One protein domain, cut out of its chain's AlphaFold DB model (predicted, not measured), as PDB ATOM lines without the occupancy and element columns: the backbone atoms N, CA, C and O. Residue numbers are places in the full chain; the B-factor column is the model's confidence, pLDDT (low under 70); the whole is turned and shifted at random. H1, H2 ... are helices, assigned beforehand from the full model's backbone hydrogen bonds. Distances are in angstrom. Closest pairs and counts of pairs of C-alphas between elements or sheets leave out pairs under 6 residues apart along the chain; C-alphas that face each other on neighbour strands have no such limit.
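This is residues 7 to 115 of the 137 residues of an uncharacterized protein of Fusarium euwallaceae (UniProt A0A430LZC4). Three helices, H1, H4 and H5, lie roughly side by side in a splayed row with H4 in the middle, and the longest helix, H7, meets the last part of H5 to make a V. Short H6 packs on the first part of H7, H8 packs on the first part of H5 at nearly a right angle, and the small H2 and H3 lie at the far end from H7. The 109 printed residues include eight named helices, H1 to H8 along the chain, and no named strand; the class is all helix. The whole is compact, with a radius of gyration of the C-alphas of 13.0 A and spans of 38 by 29 by 25 A.

Start at H1, residues 7 to 18, whose residues 13 to 16 touch H2, residues 22 to 25, only at the corner and only just, with 3 pairs of C-alphas within 8 A; the closest C-alphas are those of Ala 16 and Val 22, 5.1 A apart. H3, residues 29 to 32, touches no helix and meets H2 only through their link. H4, residues 40 to 52, touches H1 at a shallow tilt of 22 degrees, the same way; the closest C-alphas, of Tyr 10 and Ala 49, are 4.9 A apart. H5, residues 56 to 68, is the hub, touching three helices. It forms a helical hairpin with H4, opposite ways at a shallow tilt of 34 degrees, only just short of steep; the closest C-alphas, of Ala 50 and Phe 59, are 5.0 A apart. H6, residues 75 to 78, touches residues 84 to 91 of H7, residues 84 to 99; look at C-alphas 78 and 87, their closest, 4.8 A apart. Residues 94 to 98 of H7 touch residues 63 to 68 of H5 at a steep tilt of 60 degrees, the same way, closest at the C-alphas of Ile 67 and Arg 98, 5.5 A. H8, residues 109 to 115, touches residues 56 to 60 of H5, only just about perpendicular at 70.1 degrees, closest at the C-alphas of Glu 56 and Leu 109, 5.5 A. H4 and H7 are near each other; H1 and H7 are apart. Every O i to N i+4 pair is within hydrogen-bond range in H1, H4, H7 and H8, and 7 of 9 in H5; H2, H3 and H6 are too short for such a pair.

Find C-alpha 7 at (-18.317, -32.831, -24.614), where H1 begins its 16.5 A. H4 spans 18.4 A and H5 18.3 A. H7 runs 22.3 A to C-alpha 99 at (10.721, -32.979, -29.535). H8 ends at C-alpha 115, (4.743, -48.065, -27.071).

The two C-alphas farthest apart, of Tyr 19 and Gly 101, are 38.3 A from each other. The printed part has no cut, and no link is long. Look for pLDDT under 70 at residue 71 and residues 101 to 104.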
ATOM      1  N   VAL A   7     -18.170 -32.333 -25.992       91.06
ATOM      2  CA  VAL A   7     -18.317 -32.831 -24.614       91.06
ATOM      3  C   VAL A   7     -19.302 -34.004 -24.509       91.06
ATOM      4  O   VAL A   7     -19.043 -34.953 -23.778       91.06
ATOM      5  N   LYS A   8     -20.396 -33.989 -25.284       93.31
ATOM      6  CA  LYS A   8     -21.367 -35.090 -25.315       93.31
ATOM      7  C   LYS A   8     -20.768 -36.322 -25.987       93.31
ATOM      8  O   LYS A   8     -20.938 -37.420 -25.473       93.31
ATOM      9  N   ILE A   9     -20.033 -36.139 -27.088       94.19
ATOM     10  CA  ILE A   9     -19.324 -37.237 -27.768       94.19
ATOM     11  C   ILE A   9     -18.302 -37.878 -26.822       94.19
ATOM     12  O   ILE A   9     -18.239 -39.099 -26.733       94.19
ATOM     13  N   TYR A  10     -17.558 -37.071 -26.064       94.19
ATOM     14  CA  TYR A  10     -16.638 -37.570 -25.042       94.19
ATOM     15  C   TYR A  10     -17.348 -38.392 -23.956       94.19
ATOM     16  O   TYR A  10     -16.914 -39.501 -23.665       94.19
ATOM     17  N   HIS A  11     -18.466 -37.915 -23.404       94.56
ATOM     18  CA  HIS A  11     -19.223 -38.695 -22.416       94.56
ATOM     19  C   HIS A  11     -19.775 -40.002 -22.998       94.56
ATOM     20  O   HIS A  11     -19.721 -41.032 -22.333       94.56
ATOM     21  N   ILE A  12     -20.257 -39.984 -24.246       94.81
ATOM     22  CA  ILE A  12     -20.676 -41.200 -24.955       94.81
ATOM     23  C   ILE A  12     -19.502 -42.175 -25.070       94.81
ATOM     24  O   ILE A  12     -19.671 -43.348 -24.764       94.81
ATOM     25  N   ALA A  13     -18.318 -41.697 -25.456       95.56
ATOM     26  CA  ALA A  13     -17.121 -42.521 -25.576       95.56
ATOM     27  C   ALA A  13     -16.712 -43.158 -24.239       95.56
ATOM     28  O   ALA A  13     -16.445 -44.352 -24.199       95.56
ATOM     29  N   VAL A  14     -16.740 -42.391 -23.143       95.25
ATOM     30  CA  VAL A  14     -16.468 -42.900 -21.787       95.25
ATOM     31  C   VAL A  14     -17.443 -44.013 -21.406       95.25
ATOM     32  O   VAL A  14     -17.025 -45.045 -20.892       95.25
ATOM     33  N   LEU A  15     -18.741 -43.828 -21.658       95.81
ATOM     34  CA  LEU A  15     -19.746 -44.846 -21.348       95.81
ATOM     35  C   LEU A  15     -19.600 -46.074 -22.256       95.81
ATOM     36  O   LEU A  15     -19.679 -47.199 -21.774       95.81
ATOM     37  N   ALA A  16     -19.369 -45.868 -23.551       96.06
ATOM     38  CA  ALA A  16     -19.204 -46.949 -24.513       96.06
ATOM     39  C   ALA A  16     -17.983 -47.818 -24.192       96.06
ATOM     40  O   ALA A  16     -18.089 -49.037 -24.250       96.06
ATOM     41  N   ASP A  17     -16.856 -47.212 -23.820       95.31
ATOM     42  CA  ASP A  17     -15.659 -47.936 -23.389       95.31
ATOM     43  C   ASP A  17     -15.903 -48.680 -22.069       95.31
ATOM     44  O   ASP A  17     -15.755 -49.902 -22.009       95.31
ATOM     45  N   LYS A  18     -16.431 -47.982 -21.051       95.31
ATOM     46  CA  LYS A  18     -16.738 -48.561 -19.734       95.31
ATOM     47  C   LYS A  18     -17.659 -49.781 -19.810       95.31
ATOM     48  O   LYS A  18     -17.467 -50.736 -19.064       95.31
ATOM     49  N   TYR A  19     -18.669 -49.744 -20.676       96.88
ATOM     50  CA  TYR A  19     -19.633 -50.836 -20.851       96.88
ATOM     51  C   TYR A  19     -19.287 -51.781 -22.010       96.88
ATOM     52  O   TYR A  19     -20.127 -52.594 -22.388       96.88
ATOM     53  N   GLN A  20     -18.082 -51.683 -22.586       95.25
ATOM     54  CA  GLN A  20     -17.615 -52.537 -23.689       95.25
ATOM     55  C   GLN A  20     -18.555 -52.537 -24.912       95.25
ATOM     56  O   GLN A  20     -18.720 -53.530 -25.613       95.25
ATOM     57  N   MET A  21     -19.177 -51.392 -25.193       96.25
ATOM     58  CA  MET A  21     -20.118 -51.193 -26.299       96.25
ATOM     59  C   MET A  21     -19.507 -50.459 -27.495       96.25
ATOM     60  O   MET A  21     -20.239 -50.077 -28.405       96.25
ATOM     61  N   VAL A  22     -18.187 -50.253 -27.513       95.50
ATOM     62  CA  VAL A  22     -17.472 -49.494 -28.555       95.50
ATOM     63  C   VAL A  22     -17.870 -49.918 -29.975       95.50
ATOM     64  O   VAL A  22     -18.179 -49.065 -30.805       95.50
ATOM     65  N   GLU A  23     -17.958 -51.224 -30.241       94.25
ATOM     66  CA  GLU A  23     -18.293 -51.767 -31.567       94.25
ATOM     67  C   GLU A  23     -19.680 -51.333 -32.066       94.25
ATOM     68  O   GLU A  23     -19.872 -51.110 -33.261       94.25
ATOM     69  N   ARG A  24     -20.638 -51.105 -31.158       93.56
ATOM     70  CA  ARG A  24     -21.994 -50.644 -31.509       93.56
ATOM     71  C   ARG A  24     -21.999 -49.234 -32.093       93.56
ATOM     72  O   ARG A  24     -22.948 -48.853 -32.773       93.56
ATOM     73  N   PHE A  25     -20.947 -48.458 -31.840       92.75
ATOM     74  CA  PHE A  25     -20.815 -47.099 -32.343       92.75
ATOM     75  C   PHE A  25     -20.112 -47.027 -33.699       92.75
ATOM     76  O   PHE A  25     -20.089 -45.940 -34.271       92.75
ATOM     77  N   ALA A  26     -19.607 -48.140 -34.253       90.00
ATOM     78  CA  ALA A  26     -18.819 -48.161 -35.491       90.00
ATOM     79  C   ALA A  26     -19.466 -47.365 -36.642       90.00
ATOM     80  O   ALA A  26     -18.803 -46.564 -37.299       90.00
ATOM     81  N   MET A  27     -20.785 -47.502 -36.826       89.56
ATOM     82  CA  MET A  27     -21.526 -46.806 -37.887       89.56
ATOM     83  C   MET A  27     -21.591 -45.282 -37.698       89.56
ATOM     84  O   MET A  27     -21.702 -44.543 -38.674       89.56
ATOM     85  N   VAL A  28     -21.529 -44.785 -36.457       89.69
ATOM     86  CA  VAL A  28     -21.667 -43.350 -36.154       89.69
ATOM     87  C   VAL A  28     -20.327 -42.628 -35.989       89.69
ATOM     88  O   VAL A  28     -20.278 -41.400 -36.106       89.69
ATOM     89  N   MET A  29     -19.222 -43.353 -35.782       89.62
ATOM     90  CA  MET A  29     -17.890 -42.759 -35.591       89.62
ATOM     91  C   MET A  29     -17.449 -41.820 -36.723       89.62
ATOM     92  O   MET A  29     -16.913 -40.755 -36.402       89.62
ATOM     93  N   PRO A  30     -17.680 -42.122 -38.023       89.81
ATOM     94  CA  PRO A  30     -17.284 -41.213 -39.099       89.81
ATOM     95  C   PRO A  30     -17.957 -39.837 -38.994       89.81
ATOM     96  O   PRO A  30     -17.389 -38.824 -39.402       89.81
ATOM     97  N   TYR A  31     -19.157 -39.776 -38.408       89.50
ATOM     98  CA  TYR A  31     -19.859 -38.521 -38.148       89.50
ATOM     99  C   TYR A  31     -19.297 -37.800 -36.922       89.50
ATOM    100  O   TYR A  31     -19.147 -36.578 -36.949       89.50
ATOM    101  N   PHE A  32     -18.941 -38.534 -35.863       90.81
ATOM    102  CA  PHE A  32     -18.340 -37.950 -34.660       90.81
ATOM    103  C   PHE A  32     -16.995 -37.288 -34.969       90.81
ATOM    104  O   PHE A  32     -16.781 -36.126 -34.603       90.81
ATOM    105  N   PHE A  33     -16.126 -37.993 -35.694       91.12
ATOM    106  CA  PHE A  33     -14.734 -37.603 -35.936       91.12
ATOM    107  C   PHE A  33     -14.494 -36.925 -37.285       91.12
ATOM    108  O   PHE A  33     -13.352 -36.817 -37.724       91.12
ATOM    109  N   ARG A  34     -15.549 -36.424 -37.937       87.00
ATOM    110  CA  ARG A  34     -15.394 -35.599 -39.137       87.00
ATOM    111  C   ARG A  34     -14.489 -34.404 -38.833       87.00
ATOM    112  O   ARG A  34     -14.761 -33.659 -37.883       87.00
ATOM    113  N   ALA A  35     -13.462 -34.237 -39.666       78.75
ATOM    114  CA  ALA A  35     -12.501 -33.146 -39.590       78.75
ATOM    115  C   ALA A  35     -13.219 -31.793 -39.538       78.75
ATOM    116  O   ALA A  35     -14.084 -31.502 -40.367       78.75
ATOM    117  N   ARG A  36     -12.882 -30.995 -38.525       83.50
ATOM    118  CA  ARG A  36     -13.397 -29.642 -38.320       83.50
ATOM    119  C   ARG A  36     -12.502 -28.900 -37.341       83.50
ATOM    120  O   ARG A  36     -11.976 -29.507 -36.408       83.50
ATOM    121  N   THR A  37     -12.373 -27.593 -37.535       82.94
ATOM    122  CA  THR A  37     -11.678 -26.718 -36.591       82.94
ATOM    123  C   THR A  37     -12.423 -26.707 -35.262       82.94
ATOM    124  O   THR A  37     -13.653 -26.636 -35.223       82.94
ATOM    125  N   MET A  38     -11.680 -26.815 -34.167       88.06
ATOM    126  CA  MET A  38     -12.217 -26.815 -32.813       88.06
ATOM    127  C   MET A  38     -11.294 -26.032 -31.897       88.06
ATOM    128  O   MET A  38     -10.076 -26.084 -32.053       88.06
ATOM    129  N   GLU A  39     -11.879 -25.408 -30.880       90.75
ATOM    130  CA  GLU A  39     -11.110 -24.898 -29.752       90.75
ATOM    131  C   GLU A  39     -10.298 -26.029 -29.087       90.75
ATOM    132  O   GLU A  39     -10.783 -27.168 -29.007       90.75
ATOM    133  N   PRO A  40      -9.095 -25.754 -28.549       90.81
ATOM    134  CA  PRO A  40      -8.177 -26.798 -28.090       90.81
ATOM    135  C   PRO A  40      -8.769 -27.764 -27.055       90.81
ATOM    136  O   PRO A  40      -8.527 -28.965 -27.109       90.81
ATOM    137  N   VAL A  41      -9.607 -27.281 -26.133       91.69
ATOM    138  CA  VAL A  41     -10.276 -28.142 -25.138       91.69
ATOM    139  C   VAL A  41     -11.253 -29.123 -25.794       91.69
ATOM    140  O   VAL A  41     -11.349 -30.282 -25.386       91.69
ATOM    141  N   ALA A  42     -11.984 -28.677 -26.817       92.19
ATOM    142  CA  ALA A  42     -12.875 -29.542 -27.576       92.19
ATOM    143  C   ALA A  42     -12.079 -30.567 -28.393       92.19
ATOM    144  O   ALA A  42     -12.412 -31.749 -28.351       92.19
ATOM    145  N   ALA A  43     -10.996 -30.142 -29.049       93.12
ATOM    146  CA  ALA A  43     -10.106 -31.038 -29.785       93.12
ATOM    147  C   ALA A  43      -9.490 -32.116 -28.872       93.12
ATOM    148  O   ALA A  43      -9.460 -33.287 -29.242       93.12
ATOM    149  N   TRP A  44      -9.083 -31.747 -27.652       93.88
ATOM    150  CA  TRP A  44      -8.548 -32.686 -26.660       93.88
ATOM    151  C   TRP A  44      -9.569 -33.767 -26.303       93.88
ATOM    152  O   TRP A  44      -9.286 -34.960 -26.382       93.88
ATOM    153  N   ARG A  45     -10.800 -33.356 -25.976       93.81
ATOM    154  CA  ARG A  45     -11.900 -34.285 -25.675       93.81
ATOM    155  C   ARG A  45     -12.201 -35.217 -26.842       93.81
ATOM    156  O   ARG A  45     -12.466 -36.392 -26.614       93.81
ATOM    157  N   MET A  46     -12.138 -34.718 -28.075       95.06
ATOM    158  CA  MET A  46     -12.350 -35.535 -29.271       95.06
ATOM    159  C   MET A  46     -11.208 -36.519 -29.522       95.06
ATOM    160  O   MET A  46     -11.479 -37.646 -29.923       95.06
ATOM    161  N   MET A  47      -9.958 -36.140 -29.239       94.94
ATOM    162  CA  MET A  47      -8.816 -37.055 -29.287       94.94
ATOM    163  C   MET A  47      -9.000 -38.210 -28.297       94.94
ATOM    164  O   MET A  47      -8.877 -39.372 -28.675       94.94
ATOM    165  N   VAL A  48      -9.366 -37.900 -27.049       96.06
ATOM    166  CA  VAL A  48      -9.619 -38.918 -26.017       96.06
ATOM    167  C   VAL A  48     -10.839 -39.769 -26.375       96.06
ATOM    168  O   VAL A  48     -10.805 -40.985 -26.237       96.06
ATOM    169  N   ALA A  49     -11.904 -39.163 -26.904       95.88
ATOM    170  CA  ALA A  49     -13.063 -39.907 -27.387       95.88
ATOM    171  C   ALA A  49     -12.694 -40.870 -28.526       95.88
ATOM    172  O   ALA A  49     -13.187 -41.993 -28.559       95.88
ATOM    173  N   ALA A  50     -11.818 -40.452 -29.444       95.69
ATOM    174  CA  ALA A  50     -11.330 -41.301 -30.524       95.69
ATOM    175  C   ALA A  50     -10.472 -42.457 -30.004       95.69
ATOM    176  O   ALA A  50     -10.605 -43.565 -30.515       95.69
ATOM    177  N   TYR A  51      -9.655 -42.219 -28.975       96.06
ATOM    178  CA  TYR A  51      -8.916 -43.271 -28.278       96.06
ATOM    179  C   TYR A  51      -9.862 -44.319 -27.672       96.06
ATOM    180  O   TYR A  51      -9.777 -45.491 -28.028       96.06
ATOM    181  N   LEU A  52     -10.811 -43.883 -26.837       96.25
ATOM    182  CA  LEU A  52     -11.763 -44.762 -26.141       96.25
ATOM    183  C   LEU A  52     -12.637 -45.552 -27.118       96.25
ATOM    184  O   LEU A  52     -12.900 -46.735 -26.940       96.25
ATOM    185  N   LEU A  53     -13.057 -44.904 -28.201       96.56
ATOM    186  CA  LEU A  53     -13.841 -45.558 -29.238       96.56
ATOM    187  C   LEU A  53     -12.976 -46.371 -30.220       96.56
ATOM    188  O   LEU A  53     -13.518 -47.009 -31.107       96.56
ATOM    189  N   LYS A  54     -11.648 -46.407 -30.080       94.75
ATOM    190  CA  LYS A  54     -10.730 -47.116 -30.991       94.75
ATOM    191  C   LYS A  54     -10.772 -46.615 -32.446       94.75
ATOM    192  O   LYS A  54     -10.531 -47.363 -33.388       94.75
ATOM    193  N   SER A  55     -11.065 -45.331 -32.649       93.31
ATOM    194  CA  SER A  55     -11.045 -44.687 -33.966       93.31
ATOM    195  C   SER A  55      -9.635 -44.197 -34.308       93.31
ATOM    196  O   SER A  55      -9.258 -43.078 -33.948       93.31
ATOM    197  N   GLU A  56      -8.895 -44.978 -35.090       90.00
ATOM    198  CA  GLU A  56      -7.522 -44.661 -35.516       90.00
ATOM    199  C   GLU A  56      -7.423 -43.322 -36.260       90.00
ATOM    200  O   GLU A  56      -6.625 -42.460 -35.890       90.00
ATOM    201  N   ASN A  57      -8.291 -43.101 -37.253       88.19
ATOM    202  CA  ASN A  57      -8.294 -41.869 -38.049       88.19
ATOM    203  C   ASN A  57      -8.595 -40.631 -37.196       88.19
ATOM    204  O   ASN A  57      -7.897 -39.623 -37.292       88.19
ATOM    205  N   GLY A  58      -9.617 -40.707 -36.337       91.88
ATOM    206  CA  GLY A  58      -9.946 -39.626 -35.405       91.88
ATOM    207  C   GLY A  58      -8.795 -39.330 -34.441       91.88
ATOM    208  O   GLY A  58      -8.431 -38.170 -34.256       91.88
ATOM    209  N   PHE A  59      -8.178 -40.370 -33.874       93.81
ATOM    210  CA  PHE A  59      -7.082 -40.226 -32.921       93.81
ATOM    211  C   PHE A  59      -5.864 -39.552 -33.561       93.81
ATOM    212  O   PHE A  59      -5.346 -38.568 -33.024       93.81
ATOM    213  N   GLY A  60      -5.467 -40.004 -34.753       90.88
ATOM    214  CA  GLY A  60      -4.397 -39.382 -35.529       90.88
ATOM    215  C   GLY A  60      -4.722 -37.939 -35.924       90.88
ATOM    216  O   GLY A  60      -3.901 -37.043 -35.739       90.88
ATOM    217  N   TYR A  61      -5.939 -37.669 -36.400       90.94
ATOM    218  CA  TYR A  61      -6.341 -36.318 -36.793       90.94
ATOM    219  C   TYR A  61      -6.234 -35.325 -35.628       90.94
ATOM    220  O   TYR A  61      -5.511 -34.334 -35.730       90.94
ATOM    221  N   PHE A  62      -6.894 -35.591 -34.497       92.00
ATOM    222  CA  PHE A  62      -6.912 -34.628 -33.392       92.00
ATOM    223  C   PHE A  62      -5.550 -34.479 -32.708       92.00
ATOM    224  O   PHE A  62      -5.179 -33.363 -32.348       92.00
ATOM    225  N   SER A  63      -4.773 -35.559 -32.578       92.38
ATOM    226  CA  SER A  63      -3.426 -35.480 -31.994       92.38
ATOM    227  C   SER A  63      -2.451 -34.662 -32.847       92.38
ATOM    228  O   SER A  63      -1.618 -33.945 -32.293       92.38
ATOM    229  N   SER A  64      -2.589 -34.685 -34.179       89.88
ATOM    230  CA  SER A  64      -1.734 -33.894 -35.077       89.88
ATOM    231  C   SER A  64      -1.830 -32.385 -34.818       89.88
ATOM    232  O   SER A  64      -0.817 -31.688 -34.860       89.88
ATOM    233  N   GLY A  65      -3.018 -31.890 -34.449       89.12
ATOM    234  CA  GLY A  65      -3.222 -30.486 -34.084       89.12
ATOM    235  C   GLY A  65      -2.443 -30.072 -32.832       89.12
ATOM    236  O   GLY A  65      -1.934 -28.955 -32.760       89.12
ATOM    237  N   PHE A  66      -2.283 -30.979 -31.862       90.31
ATOM    238  CA  PHE A  66      -1.466 -30.719 -30.675       90.31
ATOM    239  C   PHE A  66       0.028 -30.824 -30.977       90.31
ATOM    240  O   PHE A  66       0.800 -29.992 -30.502       90.31
ATOM    241  N   ILE A  67       0.446 -31.792 -31.793       89.62
ATOM    242  CA  ILE A  67       1.854 -31.963 -32.181       89.62
ATOM    243  C   ILE A  67       2.358 -30.751 -32.979       89.62
ATOM    244  O   ILE A  67       3.457 -30.261 -32.719       89.62
ATOM    245  N   GLY A  68       1.546 -30.216 -33.896       85.00
ATOM    246  CA  GLY A  68       1.907 -29.045 -34.698       85.00
ATOM    247  C   GLY A  68       2.051 -27.745 -33.895       85.00
ATOM    248  O   GLY A  68       2.806 -26.861 -34.291       85.00
ATOM    249  N   ASN A  69       1.382 -27.624 -32.742       81.38
ATOM    250  CA  ASN A  69       1.382 -26.401 -31.935       81.38
ATOM    251  C   ASN A  69       2.286 -26.513 -30.694       81.38
ATOM    252  O   ASN A  69       1.805 -26.731 -29.582       81.38
ATOM    253  N   LYS A  70       3.601 -26.336 -30.876       71.62
ATOM    254  CA  LYS A  70       4.622 -26.502 -29.817       71.62
ATOM    255  C   LYS A  70       4.551 -25.490 -28.661       71.62
ATOM    256  O   LYS A  70       5.195 -25.700 -27.644       71.62
ATOM    257  N   VAL A  71       3.787 -24.404 -28.793       67.44
ATOM    258  CA  VAL A  71       3.735 -23.318 -27.792       67.44
ATOM    259  C   VAL A  71       2.791 -23.653 -26.626       67.44
ATOM    260  O   VAL A  71       2.863 -23.053 -25.556       67.44
ATOM    261  N   VAL A  72       1.891 -24.625 -26.797       78.31
ATOM    262  CA  VAL A  72       0.835 -24.899 -25.815       78.31
ATOM    263  C   VAL A  72       1.254 -25.989 -24.830       78.31
ATOM    264  O   VAL A  72       1.340 -27.160 -25.209       78.31
ATOM    265  N   SER A  73       1.397 -25.619 -23.553       84.94
ATOM    266  CA  SER A  73       1.527 -26.578 -22.447       84.94
ATOM    267  C   SER A  73       0.325 -27.524 -22.392       84.94
ATOM    268  O   SER A  73      -0.833 -27.087 -22.428       84.94
ATOM    269  N   LEU A  74       0.608 -28.825 -22.283       89.25
ATOM    270  CA  LEU A  74      -0.420 -29.862 -22.246       89.25
ATOM    271  C   LEU A  74      -0.961 -30.149 -20.840       89.25
ATOM    272  O   LEU A  74      -2.007 -30.783 -20.705       89.25
ATOM    273  N   LEU A  75      -0.305 -29.639 -19.791       86.31
ATOM    274  CA  LEU A  75      -0.655 -29.926 -18.395       86.31
ATOM    275  C   LEU A  75      -2.115 -29.582 -18.075       86.31
ATOM    276  O   LEU A  75      -2.809 -30.340 -17.397       86.31
ATOM    277  N   LYS A  76      -2.616 -28.472 -18.631       87.44
ATOM    278  CA  LYS A  76      -4.013 -28.054 -18.450       87.44
ATOM    279  C   LYS A  76      -5.028 -29.051 -19.011       87.44
ATOM    280  O   LYS A  76      -6.187 -28.984 -18.631       87.44
ATOM    281  N   TYR A  77      -4.633 -29.932 -19.932       89.25
ATOM    282  CA  TYR A  77      -5.521 -30.944 -20.500       89.25
ATOM    283  C   TYR A  77      -5.520 -32.243 -19.697       89.25
ATOM    284  O   TYR A  77      -6.546 -32.924 -19.647       89.25
ATOM    285  N   ALA A  78      -4.415 -32.548 -19.006       85.50
ATOM    286  CA  ALA A  78      -4.341 -33.690 -18.102       85.50
ATOM    287  C   ALA A  78      -5.402 -33.605 -16.992       85.50
ATOM    288  O   ALA A  78      -5.963 -34.622 -16.585       85.50
ATOM    289  N   SER A  79      -5.742 -32.382 -16.564       86.31
ATOM    290  CA  SER A  79      -6.774 -32.125 -15.557       86.31
ATOM    291  C   SER A  79      -8.220 -32.257 -16.071       86.31
ATOM    292  O   SER A  79      -9.146 -32.330 -15.256       86.31
ATOM    293  N   LEU A  80      -8.442 -32.383 -17.386       86.94
ATOM    294  CA  LEU A  80      -9.782 -32.379 -17.994       86.94
ATOM    295  C   LEU A  80     -10.436 -33.755 -18.148       86.94
ATOM    296  O   LEU A  80     -11.627 -33.804 -18.461       86.94
ATOM    297  N   ILE A  81      -9.692 -34.849 -17.969       85.62
ATOM    298  CA  ILE A  81     -10.232 -36.215 -18.062       85.62
ATOM    299  C   ILE A  81      -9.979 -36.993 -16.773       85.62
ATOM    300  O   ILE A  81      -8.927 -36.839 -16.156       85.62
ATOM    301  N   SER A  82     -10.951 -37.810 -16.361       84.56
ATOM    302  CA  SER A  82     -10.916 -38.515 -15.072       84.56
ATOM    303  C   SER A  82      -9.743 -39.489 -14.962       84.56
ATOM    304  O   SER A  82      -9.125 -39.587 -13.905       84.56
ATOM    305  N   ASP A  83      -9.408 -40.171 -16.060       90.06
ATOM    306  CA  ASP A  83      -8.241 -41.048 -16.126       90.06
ATOM    307  C   ASP A  83      -6.961 -40.220 -16.293       90.06
ATOM    308  O   ASP A  83      -6.554 -39.857 -17.400       90.06
ATOM    309  N   ARG A  84      -6.334 -39.899 -15.158       90.31
ATOM    310  CA  ARG A  84      -5.098 -39.111 -15.104       90.31
ATOM    311  C   ARG A  84      -3.911 -39.835 -15.726       90.31
ATOM    312  O   ARG A  84      -3.065 -39.175 -16.321       90.31
ATOM    313  N   VAL A  85      -3.851 -41.160 -15.608       91.94
ATOM    314  CA  VAL A  85      -2.738 -41.953 -16.140       91.94
ATOM    315  C   VAL A  85      -2.772 -41.902 -17.662       91.94
ATOM    316  O   VAL A  85      -1.779 -41.519 -18.280       91.94
ATOM    317  N   LEU A  86      -3.930 -42.173 -18.269       92.31
ATOM    318  CA  LEU A  86      -4.118 -42.027 -19.710       92.31
ATOM    319  C   LEU A  86      -3.832 -40.593 -20.172       92.31
ATOM    320  O   LEU A  86      -3.156 -40.390 -21.179       92.31
ATOM    321  N   ALA A  87      -4.313 -39.589 -19.433       92.75
ATOM    322  CA  ALA A  87      -4.100 -38.190 -19.793       92.75
ATOM    323  C   ALA A  87      -2.613 -37.825 -19.853       92.75
ATOM    324  O   ALA A  87      -2.173 -37.173 -20.800       92.75
ATOM    325  N   LEU A  88      -1.842 -38.263 -18.855       92.06
ATOM    326  CA  LEU A  88      -0.402 -38.038 -18.791       92.06
ATOM    327  C   LEU A  88       0.333 -38.799 -19.897       92.06
ATOM    328  O   LEU A  88       1.176 -38.199 -20.558       92.06
ATOM    329  N   LYS A  89      -0.036 -40.058 -20.172       93.12
ATOM    330  CA  LYS A  89       0.517 -40.828 -21.301       93.12
ATOM    331  C   LYS A  89       0.298 -40.117 -22.637       93.12
ATOM    332  O   LYS A  89       1.228 -39.989 -23.426       93.12
ATOM    333  N   LEU A  90      -0.903 -39.585 -22.872       94.00
ATOM    334  CA  LEU A  90      -1.208 -38.801 -24.075       94.00
ATOM    335  C   LEU A  90      -0.370 -37.520 -24.159       94.00
ATOM    336  O   LEU A  90       0.139 -37.193 -25.229       94.00
ATOM    337  N   CYS A  91      -0.205 -36.804 -23.042       93.44
ATOM    338  CA  CYS A  91       0.645 -35.613 -22.997       93.44
ATOM    339  C   CYS A  91       2.105 -35.957 -23.326       93.44
ATOM    340  O   CYS A  91       2.705 -35.298 -24.170       93.44
ATOM    341  N   LEU A  92       2.651 -37.012 -22.711       91.62
ATOM    342  CA  LEU A  92       4.014 -37.486 -22.957       91.62
ATOM    343  C   LEU A  92       4.216 -37.895 -24.416       91.62
ATOM    344  O   LEU A  92       5.185 -37.464 -25.029       91.62
ATOM    345  N   ALA A  93       3.280 -38.649 -24.995       91.75
ATOM    346  CA  ALA A  93       3.345 -39.048 -26.396       91.75
ATOM    347  C   ALA A  93       3.389 -37.833 -27.340       91.75
ATOM    348  O   ALA A  93       4.195 -37.794 -28.268       91.75
ATOM    349  N   ILE A  94       2.560 -36.812 -27.096       91.94
ATOM    350  CA  ILE A  94       2.568 -35.581 -27.899       91.94
ATOM    351  C   ILE A  94       3.897 -34.831 -27.738       91.94
ATOM    352  O   ILE A  94       4.453 -34.382 -28.741       91.94
ATOM    353  N   GLU A  95       4.420 -34.695 -26.517       90.50
ATOM    354  CA  GLU A  95       5.705 -34.022 -26.279       90.50
ATOM    355  C   GLU A  95       6.888 -34.777 -26.898       90.50
ATOM    356  O   GLU A  95       7.756 -34.160 -27.516       90.50
ATOM    357  N   GLU A  96       6.904 -36.110 -26.827       88.69
ATOM    358  CA  GLU A  96       7.920 -36.934 -27.487       88.69
ATOM    359  C   GLU A  96       7.929 -36.663 -29.004       88.69
ATOM    360  O   GLU A  96       8.985 -36.419 -29.597       88.69
ATOM    361  N   PHE A  97       6.747 -36.590 -29.630       87.81
ATOM    362  CA  PHE A  97       6.606 -36.222 -31.044       87.81
ATOM    363  C   PHE A  97       7.057 -34.785 -31.344       87.81
ATOM    364  O   PHE A  97       7.769 -34.562 -32.330       87.81
ATOM    365  N   ARG A  98       6.678 -33.806 -30.508       87.94
ATOM    366  CA  ARG A  98       7.092 -32.395 -30.654       87.94
ATOM    367  C   ARG A  98       8.614 -32.249 -30.618       87.94
ATOM    368  O   ARG A  98       9.173 -31.508 -31.440       87.94
ATOM    369  N   ASN A  99       9.270 -32.982 -29.717       86.25
ATOM    370  CA  ASN A  99      10.721 -32.979 -29.535       86.25
ATOM    371  C   ASN A  99      11.467 -33.622 -30.708       86.25
ATOM    372  O   ASN A  99      12.536 -33.148 -31.078       86.25
ATOM    373  N   ARG A 100      10.880 -34.618 -31.383       80.44
ATOM    374  CA  ARG A 100      11.464 -35.210 -32.606       80.44
ATOM    375  C   ARG A 100      11.326 -34.341 -33.862       80.44
ATOM    376  O   ARG A 100      11.727 -34.761 -34.944       80.44
ATOM    377  N   GLY A 101      10.737 -33.146 -33.761       68.62
ATOM    378  CA  GLY A 101      10.703 -32.174 -34.859       68.62
ATOM    379  C   GLY A 101       9.719 -32.486 -35.994       68.62
ATOM    380  O   GLY A 101       9.681 -31.743 -36.970       68.62
ATOM    381  N   LYS A 102       8.889 -33.531 -35.880       63.66
ATOM    382  CA  LYS A 102       7.891 -33.890 -36.900       63.66
ATOM    383  C   LYS A 102       6.573 -33.158 -36.627       63.66
ATOM    384  O   LYS A 102       5.831 -33.547 -35.735       63.66
ATOM    385  N   THR A 103       6.264 -32.110 -37.389       61.81
ATOM    386  CA  THR A 103       5.172 -31.169 -37.056       61.81
ATOM    387  C   THR A 103       3.829 -31.409 -37.751       61.81
ATOM    388  O   THR A 103       2.863 -30.740 -37.407       61.81
ATOM    389  N   ASN A 104       3.714 -32.383 -38.663       63.91
ATOM    390  CA  ASN A 104       2.512 -32.544 -39.507       63.91
ATOM    391  C   ASN A 104       1.856 -33.934 -39.420       63.91
ATOM    392  O   ASN A 104       1.197 -34.370 -40.363       63.91
ATOM    393  N   LYS A 105       2.079 -34.681 -38.334       78.19
ATOM    394  CA  LYS A 105       1.555 -36.047 -38.187       78.19
ATOM    395  C   LYS A 105       0.935 -36.256 -36.815       78.19
ATOM    396  O   LYS A 105       1.346 -35.632 -35.843       78.19
ATOM    397  N   GLY A 106      -0.069 -37.124 -36.774       87.19
ATOM    398  CA  GLY A 106      -0.730 -37.556 -35.552       87.19
ATOM    399  C   GLY A 106      -0.115 -38.805 -34.940       87.19
ATOM    400  O   GLY A 106       0.648 -39.527 -35.588       87.19
ATOM    401  N   LEU A 107      -0.523 -39.085 -33.708       90.06
ATOM    402  CA  LEU A 107      -0.244 -40.330 -33.010       90.06
ATOM    403  C   LEU A 107      -0.937 -41.509 -33.702       90.06
ATOM    404  O   LEU A 107      -2.076 -41.405 -34.159       90.06
ATOM    405  N   CYS A 108      -0.251 -42.649 -33.744       90.50
ATOM    406  CA  CYS A 108      -0.852 -43.921 -34.136       90.50
ATOM    407  C   CYS A 108      -1.529 -44.546 -32.928       90.50
ATOM    408  O   CYS A 108      -0.871 -44.702 -31.904       90.50
ATOM    409  N   LEU A 109      -2.787 -44.970 -33.043       91.69
ATOM    410  CA  LEU A 109      -3.450 -45.659 -31.936       91.69
ATOM    411  C   LEU A 109      -2.766 -46.997 -31.610       91.69
ATOM    412  O   LEU A 109      -2.532 -47.293 -30.442       91.69
ATOM    413  N   TYR A 110      -2.395 -47.777 -32.633       90.62
ATOM    414  CA  TYR A 110      -1.693 -49.048 -32.441       90.62
ATOM    415  C   TYR A 110      -0.343 -48.848 -31.743       90.62
ATOM    416  O   TYR A 110      -0.105 -49.447 -30.697       90.62
ATOM    417  N   CYS A 111       0.515 -47.966 -32.272       89.06
ATOM    418  CA  CYS A 111       1.823 -47.716 -31.659       89.06
ATOM    419  C   CYS A 111       1.688 -47.059 -30.283       89.06
ATOM    420  O   CYS A 111       2.482 -47.355 -29.407       89.06
ATOM    421  N   PHE A 112       0.675 -46.217 -30.057       91.75
ATOM    422  CA  PHE A 112       0.412 -45.658 -28.731       91.75
ATOM    423  C   PHE A 112       0.107 -46.760 -27.709       91.75
ATOM    424  O   PHE A 112       0.698 -46.772 -26.633       91.75
ATOM    425  N   ASN A 113      -0.747 -47.722 -28.067       91.00
ATOM    426  CA  ASN A 113      -1.072 -48.856 -27.199       91.00
ATOM    427  C   ASN A 113       0.116 -49.811 -26.991       91.00
ATOM    428  O   ASN A 113       0.216 -50.431 -25.940       91.00
ATOM    429  N   LYS A 114       1.015 -49.929 -27.977       88.19
ATOM    430  CA  LYS A 114       2.195 -50.812 -27.929       88.19
ATOM    431  C   LYS A 114       3.480 -50.140 -27.449       88.19
ATOM    432  O   LYS A 114       4.460 -50.840 -27.208       88.19
ATOM    433  N   GLY A 115       3.507 -48.818 -27.305       81.56
ATOM    434  CA  GLY A 115       4.743 -48.065 -27.071       81.56
ATOM    435  C   GLY A 115       5.435 -48.434 -25.760       81.56
ATOM    436  O   GLY A 115       6.658 -48.532 -25.715       81.56
TER     437      GLY A 115